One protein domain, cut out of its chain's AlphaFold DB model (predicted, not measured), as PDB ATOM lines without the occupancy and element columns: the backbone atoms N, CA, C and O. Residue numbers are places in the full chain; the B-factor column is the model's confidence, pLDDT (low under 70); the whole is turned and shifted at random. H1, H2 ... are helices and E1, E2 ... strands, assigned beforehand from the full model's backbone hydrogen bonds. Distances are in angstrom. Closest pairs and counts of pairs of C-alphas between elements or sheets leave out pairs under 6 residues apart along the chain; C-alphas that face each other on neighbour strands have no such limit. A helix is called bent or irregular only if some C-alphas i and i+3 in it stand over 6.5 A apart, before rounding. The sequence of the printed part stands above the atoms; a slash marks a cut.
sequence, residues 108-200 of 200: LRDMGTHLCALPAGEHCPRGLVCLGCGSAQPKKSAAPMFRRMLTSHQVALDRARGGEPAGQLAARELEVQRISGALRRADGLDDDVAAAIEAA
ATOM      1  N   LEU A 108     -14.695   2.556  26.718       80.12
ATOM      2  CA  LEU A 108     -15.733   2.563  25.692       80.12
ATOM      3  C   LEU A 108     -16.742   1.463  26.015       80.12
ATOM      4  O   LEU A 108     -16.466   0.275  25.879       80.12
ATOM      5  N   ARG A 109     -17.931   1.863  26.464       83.31
ATOM      6  CA  ARG A 109     -18.996   0.913  26.808       83.31
ATOM      7  C   ARG A 109     -19.840   0.622  25.584       83.31
ATOM      8  O   ARG A 109     -20.388   1.549  24.982       83.31
ATOM      9  N   ASP A 110     -19.980  -0.651  25.243       87.12
ATOM     10  CA  ASP A 110     -20.882  -1.060  24.178       87.12
ATOM     11  C   ASP A 110     -22.348  -0.972  24.619       87.12
ATOM     12  O   ASP A 110     -22.781  -1.623  25.566       87.12
ATOM     13  N   MET A 111     -23.119  -0.155  23.902       88.56
ATOM     14  CA  MET A 111     -24.554   0.055  24.108       88.56
ATOM     15  C   MET A 111     -25.387  -0.618  22.999       88.56
ATOM     16  O   MET A 111     -26.533  -0.234  22.737       88.56
ATOM     17  N   GLY A 112     -24.790  -1.563  22.270       89.50
ATOM     18  CA  GLY A 112     -25.361  -2.312  21.153       89.50
ATOM     19  C   GLY A 112     -25.311  -1.546  19.831       89.50
ATOM     20  O   GLY A 112     -24.769  -2.026  18.842       89.50
ATOM     21  N   THR A 113     -25.864  -0.332  19.802       91.00
ATOM     22  CA  THR A 113     -26.006   0.482  18.570       91.00
ATOM     23  C   THR A 113     -24.913   1.535  18.401       91.00
ATOM     24  O   THR A 113     -24.760   2.139  17.339       91.00
ATOM     25  N   HIS A 114     -24.185   1.795  19.478       91.19
ATOM     26  CA  HIS A 114     -23.151   2.808  19.588       91.19
ATOM     27  C   HIS A 114     -22.215   2.433  20.735       91.19
ATOM     28  O   HIS A 114     -22.586   1.664  21.622       91.19
ATOM     29  N   LEU A 115     -21.034   3.036  20.734       89.69
ATOM     30  CA  LEU A 115     -20.120   3.030  21.866       89.69
ATOM     31  C   LEU A 115     -20.321   4.311  22.675       89.69
ATOM     32  O   LEU A 115     -20.464   5.403  22.115       89.69
ATOM     33  N   CYS A 116     -20.358   4.188  23.995       89.06
ATOM     34  CA  CYS A 116     -20.395   5.323  24.902       89.06
ATOM     35  C   CYS A 116     -18.968   5.713  25.285       89.06
ATOM     36  O   CYS A 116     -18.313   5.001  26.040       89.06
ATOM     37  N   ALA A 117     -18.522   6.867  24.791       86.12
ATOM     38  CA  ALA A 117     -17.216   7.458  25.073       86.12
ATOM     39  C   ALA A 117     -17.227   8.422  26.272       86.12
ATOM     40  O   ALA A 117     -16.404   9.328  26.354       86.12
ATOM     41  N   LEU A 118     -18.200   8.284  27.180       86.50
ATOM     42  CA  LEU A 118     -18.199   9.037  28.434       86.50
ATOM     43  C   LEU A 118     -17.116   8.428  29.351       86.50
ATOM     44  O   LEU A 118     -17.180   7.214  29.574       86.50
ATOM     45  N   PRO A 119     -16.150   9.209  29.869       82.94
ATOM     46  CA  PRO A 119     -15.071   8.682  30.705       82.94
ATOM     47  C   PRO A 119     -15.576   7.853  31.892       82.94
ATOM     48  O   PRO A 119     -16.664   8.103  32.427       82.94
ATOM     49  N   ALA A 120     -14.807   6.838  32.294       74.88
ATOM     50  CA  ALA A 120     -15.154   6.022  33.453       74.88
ATOM     51  C   ALA A 120     -15.221   6.892  34.724       74.88
ATOM     52  O   ALA A 120     -14.373   7.750  34.954       74.88
ATOM     53  N   GLY A 121     -16.256   6.689  35.544       75.81
ATOM     54  CA  GLY A 121     -16.495   7.465  36.768       75.81
ATOM     55  C   GLY A 121     -17.319   8.747  36.586       75.81
ATOM     56  O   GLY A 121     -17.787   9.299  37.583       75.81
ATOM     57  N   GLU A 122     -17.579   9.197  35.355       82.00
ATOM     58  CA  GLU A 122     -18.486  10.323  35.119       82.00
ATOM     59  C   GLU A 122     -19.970   9.921  35.186       82.00
ATOM     60  O   GLU A 122     -20.395   8.863  34.714       82.00
ATOM     61  N   HIS A 123     -20.796  10.811  35.746       86.50
ATOM     62  CA  HIS A 123     -22.243  10.625  35.797       86.50
ATOM     63  C   HIS A 123     -22.886  10.934  34.438       86.50
ATOM     64  O   HIS A 123     -22.742  12.033  33.911       86.50
ATOM     65  N   CYS A 124     -23.666   9.995  33.892       87.06
ATOM     66  CA  CYS A 124     -24.420  10.217  32.658       87.06
ATOM     67  C   CYS A 124     -25.659  11.099  32.915       87.06
ATOM     68  O   CYS A 124     -26.645  10.604  33.469       87.06
ATOM     69  N   PRO A 125     -25.706  12.350  32.412       83.00
ATOM     70  CA  PRO A 125     -26.837  13.247  32.657       83.00
ATOM     71  C   PRO A 125     -28.086  12.869  31.845       83.00
ATOM     72  O   PRO A 125     -29.140  13.484  31.991       83.00
ATOM     73  N   ARG A 126     -27.973  11.902  30.922       84.19
ATOM     74  CA  ARG A 126     -29.041  11.510  29.990       84.19
ATOM     75  C   ARG A 126     -29.790  10.245  30.398       84.19
ATOM     76  O   ARG A 126     -30.695   9.855  29.667       84.19
ATOM     77  N   GLY A 127     -29.411   9.585  31.497       82.06
ATOM     78  CA  GLY A 127     -30.108   8.383  31.973       82.06
ATOM     79  C   GLY A 127     -30.257   7.297  30.900       82.06
ATOM     80  O   GLY A 127     -31.338   6.747  30.739       82.06
ATOM     81  N   LEU A 128     -29.193   7.037  30.126       78.81
ATOM     82  CA  LEU A 128     -29.149   6.057  29.021       78.81
ATOM     83  C   LEU A 128     -29.979   6.407  27.768       78.81
ATOM     84  O   LEU A 128     -30.041   5.621  26.824       78.81
ATOM     85  N   VAL A 129     -30.539   7.618  27.680       87.44
ATOM     86  CA  VAL A 129     -31.165   8.131  26.449       87.44
ATOM     87  C   VAL A 129     -30.085   8.671  25.503       87.44
ATOM     88  O   VAL A 129     -29.864   9.877  25.373       87.44
ATOM     89  N   CYS A 130     -29.357   7.755  24.865       88.50
ATOM     90  CA  CYS A 130     -28.120   8.069  24.144       88.50
ATOM     91  C   CYS A 130     -28.305   8.710  22.756       88.50
ATOM     92  O   CYS A 130     -27.366   9.303  22.224       88.50
ATOM     93  N   LEU A 131     -29.492   8.627  22.144       87.50
ATOM     94  CA  LEU A 131     -29.737   9.228  20.828       87.50
ATOM     95  C   LEU A 131     -29.628  10.759  20.896       87.50
ATOM     96  O   LEU A 131     -30.444  11.437  21.519       87.50
ATOM     97  N   GLY A 132     -28.605  11.305  20.236       84.38
ATOM     98  CA  GLY A 132     -28.265  12.731  20.288       84.38
ATOM     99  C   GLY A 132     -27.354  13.131  21.455       84.38
ATOM    100  O   GLY A 132     -27.124  14.322  21.653       84.38
ATOM    101  N   CYS A 133     -26.837  12.173  22.228       90.44
ATOM    102  CA  CYS A 133     -25.756  12.408  23.183       90.44
ATOM    103  C   CYS A 133     -24.423  12.633  22.444       90.44
ATOM    104  O   CYS A 133     -24.147  11.948  21.459       90.44
ATOM    105  N   GLY A 134     -23.594  13.567  22.926       87.12
ATOM    106  CA  GLY A 134     -22.269  13.848  22.354       87.12
ATOM    107  C   GLY A 134     -21.259  12.719  22.571       87.12
ATOM    108  O   GLY A 134     -20.408  12.485  21.720       87.12
ATOM    109  N   SER A 135     -21.405  11.963  23.661       89.00
ATOM    110  CA  SER A 135     -20.554  10.808  23.970       89.00
ATOM    111  C   SER A 135     -20.962   9.535  23.217       89.00
ATOM    112  O   SER A 135     -20.248   8.542  23.286       89.00
ATOM    113  N   ALA A 136     -22.109   9.523  22.526       91.06
ATOM    114  CA  ALA A 136     -22.598   8.349  21.804       91.06
ATOM    115  C   ALA A 136     -22.033   8.306  20.375       91.06
ATOM    116  O   ALA A 136     -22.485   9.051  19.495       91.06
ATOM    117  N   GLN A 137     -21.081   7.396  20.153       90.44
ATOM    118  CA  GLN A 137     -20.419   7.149  18.872       90.44
ATOM    119  C   GLN A 137     -21.123   6.008  18.123       90.44
ATOM    120  O   GLN A 137     -20.979   4.851  18.523       90.44
ATOM    121  N   PRO A 138     -21.945   6.295  17.093       92.44
ATOM    122  CA  PRO A 138     -22.731   5.271  16.407       92.44
ATOM    123  C   PRO A 138     -21.846   4.218  15.743       92.44
ATOM    124  O   PRO A 138     -20.825   4.567  15.163       92.44
ATOM    125  N   LYS A 139     -22.267   2.952  15.778       92.38
ATOM    126  CA  LYS A 139     -21.613   1.882  15.016       92.38
ATOM    127  C   LYS A 139     -22.041   1.936  13.551       92.38
ATOM    128  O   LYS A 139     -23.213   2.205  13.264       92.38
ATOM    129  N   LYS A 140     -21.139   1.610  12.621       93.44
ATOM    130  CA  LYS A 140     -21.474   1.511  11.189       93.44
ATOM    131  C   LYS A 140     -22.511   0.412  10.937       93.44
ATOM    132  O   LYS A 140     -23.504   0.633  10.243       93.44
ATOM    133  N   SER A 141     -22.358  -0.739  11.593       93.19
ATOM    134  CA  SER A 141     -23.302  -1.867  11.552       93.19
ATOM    135  C   SER A 141     -24.710  -1.523  12.051       93.19
ATOM    136  O   SER A 141     -25.673  -2.199  11.683       93.19
ATOM    137  N   ALA A 142     -24.875  -0.451  12.834       94.19
ATOM    138  CA  ALA A 142     -26.177   0.001  13.319       94.19
ATOM    139  C   ALA A 142     -26.950   0.858  12.297       94.19
ATOM    140  O   ALA A 142     -28.146   1.105  12.492       94.19
ATOM    141  N   ALA A 143     -26.336   1.275  11.182       95.75
ATOM    142  CA  ALA A 143     -26.991   2.103  10.165       95.75
ATOM    143  C   ALA A 143     -28.322   1.517   9.636       95.75
ATOM    144  O   ALA A 143     -29.318   2.250   9.588       95.75
ATOM    145  N   PRO A 144     -28.441   0.208   9.318       96.75
ATOM    146  CA  PRO A 144     -29.721  -0.383   8.927       96.75
ATOM    147  C   PRO A 144     -30.796  -0.257  10.012       96.75
ATOM    148  O   PRO A 144     -31.971  -0.064   9.693       96.75
ATOM    149  N   MET A 145     -30.417  -0.336  11.291       96.12
ATOM    150  CA  MET A 145     -31.348  -0.150  12.401       96.12
ATOM    151  C   MET A 145     -31.827   1.300  12.479       96.12
ATOM    152  O   MET A 145     -33.036   1.529  12.525       96.12
ATOM    153  N   PHE A 146     -30.919   2.280  12.415       97.12
ATOM    154  CA  PHE A 146     -31.306   3.693  12.421       97.12
ATOM    155  C   PHE A 146     -32.190   4.053  11.227       97.12
ATOM    156  O   PHE A 146     -33.121   4.836  11.382       97.12
ATOM    157  N   ARG A 147     -31.980   3.436  10.058       98.06
ATOM    158  CA  ARG A 147     -32.846   3.617   8.883       98.06
ATOM    159  C   ARG A 147     -34.269   3.103   9.123       98.06
ATOM    160  O   ARG A 147     -35.234   3.788   8.777       98.06
ATOM    161  N   ARG A 148     -34.416   1.938   9.769       98.12
ATOM    162  CA  ARG A 148     -35.730   1.410  10.189       98.12
ATOM    163  C   ARG A 148     -36.402   2.319  11.215       98.12
ATOM    164  O   ARG A 148     -37.577   2.642  11.057       98.12
ATOM    165  N   MET A 149     -35.659   2.765  12.230       97.19
ATOM    166  CA  MET A 149     -36.168   3.704  13.235       97.19
ATOM    167  C   MET A 149     -36.618   5.014  12.587       97.19
ATOM    168  O   MET A 149     -37.724   5.471  12.846       97.19
ATOM    169  N   LEU A 150     -35.801   5.584  11.699       98.00
ATOM    170  CA  LEU A 150     -36.106   6.838  11.020       98.00
ATOM    171  C   LEU A 150     -37.406   6.726  10.222       98.00
ATOM    172  O   LEU A 150     -38.289   7.558  10.396       98.00
ATOM    173  N   THR A 151     -37.548   5.658   9.435       98.44
ATOM    174  CA  THR A 151     -38.769   5.392   8.658       98.44
ATOM    175  C   THR A 151     -39.991   5.278   9.574       98.44
ATOM    176  O   THR A 151     -41.014   5.915   9.333       98.44
ATOM    177  N   SER A 152     -39.880   4.513  10.666       98.12
ATOM    178  CA  SER A 152     -40.962   4.340  11.644       98.12
ATOM    179  C   SER A 152     -41.386   5.670  12.287       98.12
ATOM    180  O   SER A 152     -42.571   6.004  12.308       98.12
ATOM    181  N   HIS A 153     -40.422   6.469  12.759       97.62
ATOM    182  CA  HIS A 153     -40.699   7.749  13.416       97.62
ATOM    183  C   HIS A 153     -41.196   8.820  12.438       97.62
ATOM    184  O   HIS A 153     -42.017   9.645  12.829       97.62
ATOM    185  N   GLN A 154     -40.769   8.795  11.173       97.94
ATOM    186  CA  GLN A 154     -41.323   9.663  10.129       97.94
ATOM    187  C   GLN A 154     -42.804   9.356   9.887       97.94
ATOM    188  O   GLN A 154     -43.628  10.264   9.953       97.94
ATOM    189  N   VAL A 155     -43.162   8.078   9.726       97.56
ATOM    190  CA  VAL A 155     -44.568   7.661   9.578       97.56
ATOM    191  C   VAL A 155     -45.396   8.051  10.807       97.56
ATOM    192  O   VAL A 155     -46.534   8.500  10.671       97.56
ATOM    193  N   ALA A 156     -44.846   7.897  12.014       95.81
ATOM    194  CA  ALA A 156     -45.524   8.302  13.244       95.81
ATOM    195  C   ALA A 156     -45.726   9.826  13.331       95.81
ATOM    196  O   ALA A 156     -46.812  10.273  13.695       95.81
ATOM    197  N   LEU A 157     -44.711  10.617  12.965       97.06
ATOM    198  CA  LEU A 157     -44.792  12.079  12.920       97.06
ATOM    199  C   LEU A 157     -45.840  12.553  11.905       97.06
ATOM    200  O   LEU A 157     -46.643  13.427  12.224       97.06
ATOM    201  N   ASP A 158     -45.882  11.951  10.716       96.12
ATOM    202  CA  ASP A 158     -46.861  12.311   9.687       96.12
ATOM    203  C   ASP A 158     -48.299  12.044  10.137       96.12
ATOM    204  O   ASP A 158     -49.183  12.866   9.900       96.12
ATOM    205  N   ARG A 159     -48.534  10.944  10.865       94.88
ATOM    206  CA  ARG A 159     -49.841  10.661  11.483       94.88
ATOM    207  C   ARG A 159     -50.189  11.662  12.587       94.88
ATOM    208  O   ARG A 159     -51.339  12.077  12.687       94.88
ATOM    209  N   ALA A 160     -49.210  12.058  13.401       95.38
ATOM    210  CA  ALA A 160     -49.411  12.958  14.535       95.38
ATOM    211  C   ALA A 160     -49.799  14.387  14.116       95.38
ATOM    212  O   ALA A 160     -50.587  15.037  14.808       95.38
ATOM    213  N   ARG A 161     -49.299  14.868  12.968       93.31
ATOM    214  CA  ARG A 161     -49.560  16.226  12.442       93.31
ATOM    215  C   ARG A 161     -51.047  16.572  12.309       93.31
ATOM    216  O   ARG A 161     -51.389  17.749  12.315       93.31
ATOM    217  N   GLY A 162     -51.920  15.569  12.205       85.94
ATOM    218  CA  GLY A 162     -53.367  15.750  12.096       85.94
ATOM    219  C   GLY A 162     -54.118  15.962  13.416       85.94
ATOM    220  O   GLY A 162     -55.324  16.191  13.359       85.94
ATOM    221  N   GLY A 163     -53.476  15.874  14.588       88.31
ATOM    222  CA  GLY A 163     -54.223  15.978  15.850       88.31
ATOM    223  C   GLY A 163     -53.444  16.040  17.165       88.31
ATOM    224  O   GLY A 163     -54.071  16.231  18.204       88.31
ATOM    225  N   GLU A 164     -52.115  15.897  17.173       93.88
ATOM    226  CA  GLU A 164     -51.336  16.033  18.411       93.88
ATOM    227  C   GLU A 164     -51.037  17.511  18.760       93.88
ATOM    228  O   GLU A 164     -50.864  18.346  17.868       93.88
ATOM    229  N   PRO A 165     -50.926  17.864  20.059       96.25
ATOM    230  CA  PRO A 165     -50.496  19.194  20.488       96.25
ATOM    231  C   PRO A 165     -49.093  19.561  19.985       96.25
ATOM    232  O   PRO A 165     -48.205  18.713  19.906       96.25
ATOM    233  N   ALA A 166     -48.848  20.859  19.770       93.12
ATOM    234  CA  ALA A 166     -47.581  21.371  19.231       93.12
ATOM    235  C   ALA A 166     -46.328  20.901  19.997       93.12
ATOM    236  O   ALA A 166     -45.308  20.601  19.385       93.12
ATOM    237  N   GLY A 167     -46.399  20.780  21.329       94.50
ATOM    238  CA  GLY A 167     -45.279  20.279  22.132       94.50
ATOM    239  C   GLY A 167     -44.938  18.807  21.867       94.50
ATOM    240  O   GLY A 167     -43.764  18.442  21.863       94.50
ATOM    241  N   GLN A 168     -45.942  17.968  21.600       94.62
ATOM    242  CA  GLN A 168     -45.734  16.557  21.260       94.62
ATOM    243  C   GLN A 168     -45.181  16.417  19.839       94.62
ATOM    244  O   GLN A 168     -44.224  15.673  19.623       94.62
ATOM    245  N   LEU A 169     -45.696  17.218  18.899       96.50
ATOM    246  CA  LEU A 169     -45.148  17.307  17.545       96.50
ATOM    247  C   LEU A 169     -43.669  17.713  17.561       96.50
ATOM    248  O   LEU A 169     -42.846  17.021  16.966       96.50
ATOM    249  N   ALA A 170     -43.313  18.752  18.318       95.56
ATOM    250  CA  ALA A 170     -41.926  19.196  18.459       95.56
ATOM    251  C   ALA A 170     -41.017  18.106  19.062       95.56
ATOM    252  O   ALA A 170     -39.874  17.937  18.633       95.56
ATOM    253  N   ALA A 171     -41.513  17.329  20.032       94.12
ATOM    254  CA  ALA A 171     -40.758  16.216  20.607       94.12
ATOM    255  C   ALA A 171     -40.485  15.113  19.567       94.12
ATOM    256  O   ALA A 171     -39.354  14.634  19.455       94.12
ATOM    257  N   ARG A 172     -41.487  14.762  18.753       95.88
ATOM    258  CA  ARG A 172     -41.342  13.788  17.657       95.88
ATOM    259  C   ARG A 172     -40.396  14.278  16.564       95.88
ATOM    260  O   ARG A 172     -39.574  13.509  16.071       95.88
ATOM    261  N   GLU A 173     -40.476  15.554  16.200       96.44
ATOM    262  CA  GLU A 173     -39.543  16.178  15.256       96.44
ATOM    263  C   GLU A 173     -38.101  16.091  15.766       96.44
ATOM    264  O   GLU A 173     -37.192  15.726  15.015       96.44
ATOM    265  N   LEU A 174     -37.894  16.338  17.061       94.94
ATOM    266  CA  LEU A 174     -36.587  16.216  17.695       94.94
ATOM    267  C   LEU A 174     -36.066  14.769  17.690       94.94
ATOM    268  O   LEU A 174     -34.874  14.548  17.463       94.94
ATOM    269  N   GLU A 175     -36.925  13.771  17.905       95.12
ATOM    270  CA  GLU A 175     -36.552  12.353  17.775       95.12
ATOM    271  C   GLU A 175     -36.101  12.010  16.353       95.12
ATOM    272  O   GLU A 175     -35.024  11.435  16.173       95.12
ATOM    273  N   VAL A 176     -36.867  12.428  15.339       96.94
ATOM    274  CA  VAL A 176     -36.510  12.244  13.922       96.94
ATOM    275  C   VAL A 176     -35.149  12.876  13.623       96.94
ATOM    276  O   VAL A 176     -34.296  12.242  12.997       96.94
ATOM    277  N   GLN A 177     -34.895  14.090  14.119       96.50
ATOM    278  CA  GLN A 177     -33.602  14.762  13.959       96.50
ATOM    279  C   GLN A 177     -32.454  13.998  14.629       96.50
ATOM    280  O   GLN A 177     -31.389  13.840  14.027       96.50
ATOM    281  N   ARG A 178     -32.656  13.487  15.850       95.75
ATOM    282  CA  ARG A 178     -31.643  12.708  16.585       95.75
ATOM    283  C   ARG A 178     -31.299  11.404  15.873       95.75
ATOM    284  O   ARG A 178     -30.116  11.099  15.723       95.75
ATOM    285  N   ILE A 179     -32.305  10.669  15.396       96.94
ATOM    286  CA  ILE A 179     -32.110   9.416  14.649       96.94
ATOM    287  C   ILE A 179     -31.414   9.705  13.317       96.94
ATOM    288  O   ILE A 179     -30.435   9.044  12.978       96.94
ATOM    289  N   SER A 180     -31.862  10.730  12.587       97.00
ATOM    290  CA  SER A 180     -31.236  11.156  11.332       97.00
ATOM    291  C   SER A 180     -29.769  11.556  11.533       97.00
ATOM    292  O   SER A 180     -28.907  11.182  10.740       97.00
ATOM    293  N   GLY A 181     -29.458  12.266  12.620       96.00
ATOM    294  CA  GLY A 181     -28.088  12.608  12.990       96.00
ATOM    295  C   GLY A 181     -27.229  11.384  13.314       96.00
ATOM    296  O   GLY A 181     -26.078  11.333  12.888       96.00
ATOM    297  N   ALA A 182     -27.771  10.397  14.032       95.00
ATOM    298  CA  ALA A 182     -27.072   9.140  14.308       95.00
ATOM    299  C   ALA A 182     -26.817   8.335  13.022       95.00
ATOM    300  O   ALA A 182     -25.699   7.871  12.816       95.00
ATOM    301  N   LEU A 183     -27.813   8.250  12.131       96.62
ATOM    302  CA  LEU A 183     -27.691   7.584  10.832       96.62
ATOM    303  C   LEU A 183     -26.606   8.228   9.968       96.62
ATOM    304  O   LEU A 183     -25.742   7.519   9.472       96.62
ATOM    305  N   ARG A 184     -26.601   9.561   9.838       96.25
ATOM    306  CA  ARG A 184     -25.569  10.264   9.058       96.25
ATOM    307  C   ARG A 184     -24.161   9.994   9.576       96.25
ATOM    308  O   ARG A 184     -23.256   9.809   8.775       96.25
ATOM    309  N   ARG A 185     -23.973   9.986  10.900       94.25
ATOM    310  CA  ARG A 185     -22.668   9.663  11.491       94.25
ATOM    311  C   ARG A 185     -22.278   8.213  11.214       94.25
ATOM    312  O   ARG A 185     -21.145   7.991  10.829       94.25
ATOM    313  N   ALA A 186     -23.207   7.265  11.351       94.19
ATOM    314  CA  ALA A 186     -22.949   5.850  11.072       94.19
ATOM    315  C   ALA A 186     -22.623   5.582   9.589       94.19
ATOM    316  O   ALA A 186     -21.665   4.872   9.302       94.19
ATOM    317  N   ASP A 187     -23.385   6.167   8.657       95.06
ATOM    318  CA  ASP A 187     -23.158   6.031   7.208       95.06
ATOM    319  C   ASP A 187     -21.832   6.695   6.770       95.06
ATOM    320  O   ASP A 187     -21.251   6.293   5.766       95.06
ATOM    321  N   GLY A 188     -21.351   7.698   7.517       93.81
ATOM    322  CA  GLY A 188     -20.091   8.402   7.253       93.81
ATOM    323  C   GLY A 188     -18.836   7.745   7.833       93.81
ATOM    324  O   GLY A 188     -17.749   8.283   7.644       93.81
ATOM    325  N   LEU A 189     -18.961   6.629   8.555       91.38
ATOM    326  CA  LEU A 189     -17.806   5.865   9.025       91.38
ATOM    327  C   LEU A 189     -17.288   4.958   7.911       91.38
ATOM    328  O   LEU A 189     -18.083   4.331   7.211       91.38
ATOM    329  N   ASP A 190     -15.971   4.816   7.791       89.56
ATOM    330  CA  ASP A 190     -15.358   3.869   6.852       89.56
ATOM    331  C   ASP A 190     -15.387   2.433   7.391       89.56
ATOM    332  O   ASP A 190     -15.677   1.503   6.634       89.56
ATOM    333  N   ASP A 191     -15.240   2.271   8.705       84.62
ATOM    334  CA  ASP A 191     -15.225   0.983   9.401       84.62
ATOM    335  C   ASP A 191     -16.133   0.994  10.646       84.62
ATOM    336  O   ASP A 191     -16.576   2.048  11.115       84.62
ATOM    337  N   ASP A 192     -16.444  -0.185  11.179       82.81
ATOM    338  CA  ASP A 192     -17.122  -0.307  12.459       82.81
ATOM    339  C   ASP A 192     -16.119  -0.198  13.609       82.81
ATOM    340  O   ASP A 192     -15.391  -1.134  13.930       82.81
ATOM    341  N   VAL A 193     -16.123   0.961  14.265       71.19
ATOM    342  CA  VAL A 193     -15.260   1.255  15.416       71.19
ATOM    343  C   VAL A 193     -15.381   0.185  16.507       71.19
ATOM    344  O   VAL A 193     -14.391  -0.120  17.162       71.19
ATOM    345  N   ALA A 194     -16.553  -0.434  16.684       70.88
ATOM    346  CA  ALA A 194     -16.709  -1.505  17.665       70.88
ATOM    347  C   ALA A 194     -15.953  -2.776  17.273       70.88
ATOM    348  O   ALA A 194     -15.302  -3.367  18.127       70.88
ATOM    349  N   ALA A 195     -15.967  -3.148  15.990       71.38
ATOM    350  CA  ALA A 195     -15.181  -4.279  15.503       71.38
ATOM    351  C   ALA A 195     -13.674  -4.005  15.624       71.38
ATOM    352  O   ALA A 195     -12.917  -4.896  15.998       71.38
ATOM    353  N   ALA A 196     -13.244  -2.765  15.369       68.88
ATOM    354  CA  ALA A 196     -11.852  -2.360  15.544       68.88
ATOM    355  C   ALA A 196     -11.390  -2.417  17.014       68.88
ATOM    356  O   ALA A 196     -10.241  -2.756  17.271       68.88
ATOM    357  N   ILE A 197     -12.274  -2.103  17.969       67.56
ATOM    358  CA  ILE A 197     -11.970  -2.161  19.408       67.56
ATOM    359  C   ILE A 197     -11.982  -3.595  19.934       67.56
ATOM    360  O   ILE A 197     -11.106  -3.951  20.706       67.56
ATOM    361  N   GLU A 198     -12.947  -4.425  19.531       65.44
ATOM    362  CA  GLU A 198     -13.012  -5.832  19.956       65.44
ATOM    363  C   GLU A 198     -11.850  -6.678  19.405       65.44
ATOM    364  O   GLU A 198     -11.530  -7.724  19.967       65.44
ATOM    365  N   ALA A 199     -11.231  -6.247  18.304       61.91
ATOM    366  CA  ALA A 199     -10.083  -6.913  17.696       61.91
ATOM    367  C   ALA A 199      -8.720  -6.520  18.307       61.91
ATOM    368  O   ALA A 199      -7.716  -7.143  17.951       61.91
ATOM    369  N   ALA A 200      -8.675  -5.490  19.160       57.50
ATOM    370  CA  ALA A 200      -7.464  -4.942  19.782       57.50
ATOM    371  C   ALA A 200      -7.232  -5.512  21.190       57.50
ATOM    372  O   ALA A 200      -6.047  -5.744  21.524       57.50
TER     373      ALA A 200
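What this domain is: This is residues 108 to 200 of the 200 residues of a protein of Solirubrobacterales bacterium (UniProt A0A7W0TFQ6). A long helical hairpin of H1 and H2 has a small head at one end, made of the short strand hairpin E1 and E2, the broad loop of residues 117 to 135 and the short last helix H3. The hairpin's other end sticks out as a bare tip at residues 162 to 167, which stand free. The printed part has 93 residues, with two named strands and three named helices in the order E1, E2, H1, H2, H3; the two strands are antiparallel, and the class is mostly helix. The whole is only just loose, close to compact, with a radius of gyration of the C-alphas of 15.0 A, and it spans 51 by 29 by 16 A.

Where its parts are: Start at Leu 108 and go on to strand E1, residues 114 to 116, whose C-alpha 114 is at (-23.151, 2.808, 19.588). Strand E2 is residues 136 to 138. Find C-alpha 140 at (-21.474, 1.511, 11.189); from there helix H1, residues 140 to 160, runs 30.4 A to C-alpha 160. H1 is irregular, with C-alphas 141 and 144 7.1 A apart. Helix H2, residues 166 to 187, runs 31.2 A to C-alpha 187 at (-23.158, 6.031, 7.208). Helix H3, residues 193 to 198, is 8.7 A long.

How they stand to each other: Look first at E1 and E2, an antiparallel hairpin at 156 degrees, where N 115 and O 137 are within hydrogen-bond range at 2.9 A, as are N 137 and O 115 at 2.9 A. Before them, residues 109 to 110 make a short antiparallel pairing with residues 115 to 116 of E1. Next, H1 and H2 form a helical hairpin: they touch, with the closest C-alphas, those of Lys 140 and Ala 186, 4.6 A apart, at a shallow tilt of 21 degrees, opposite ways. The closest C-alphas of E2 and H2 are those of Pro 138 and Ala 186, 5.4 A apart. At the last helix, H3 is close to H1 but not clearly touching it, with C-alphas 140 and 193 the closest at 7.5 A. H2 and H3 are apart. Every O i to N i+4 pair is within hydrogen-bond range in H2 and H3, and 15 of 17 are in H1.

The domain as a whole: The two C-alphas farthest apart, those of Gly 163 and Ala 200, are 51.4 A from each other. The printed part has no cut and ends at residue 200, the chain's last. The link from E1 to E2 is long, with 19 residues, and the other three links are tight. The mean pLDDT of the printed part is 89.5; look for low confidence, under 70, at residues 196 to 200.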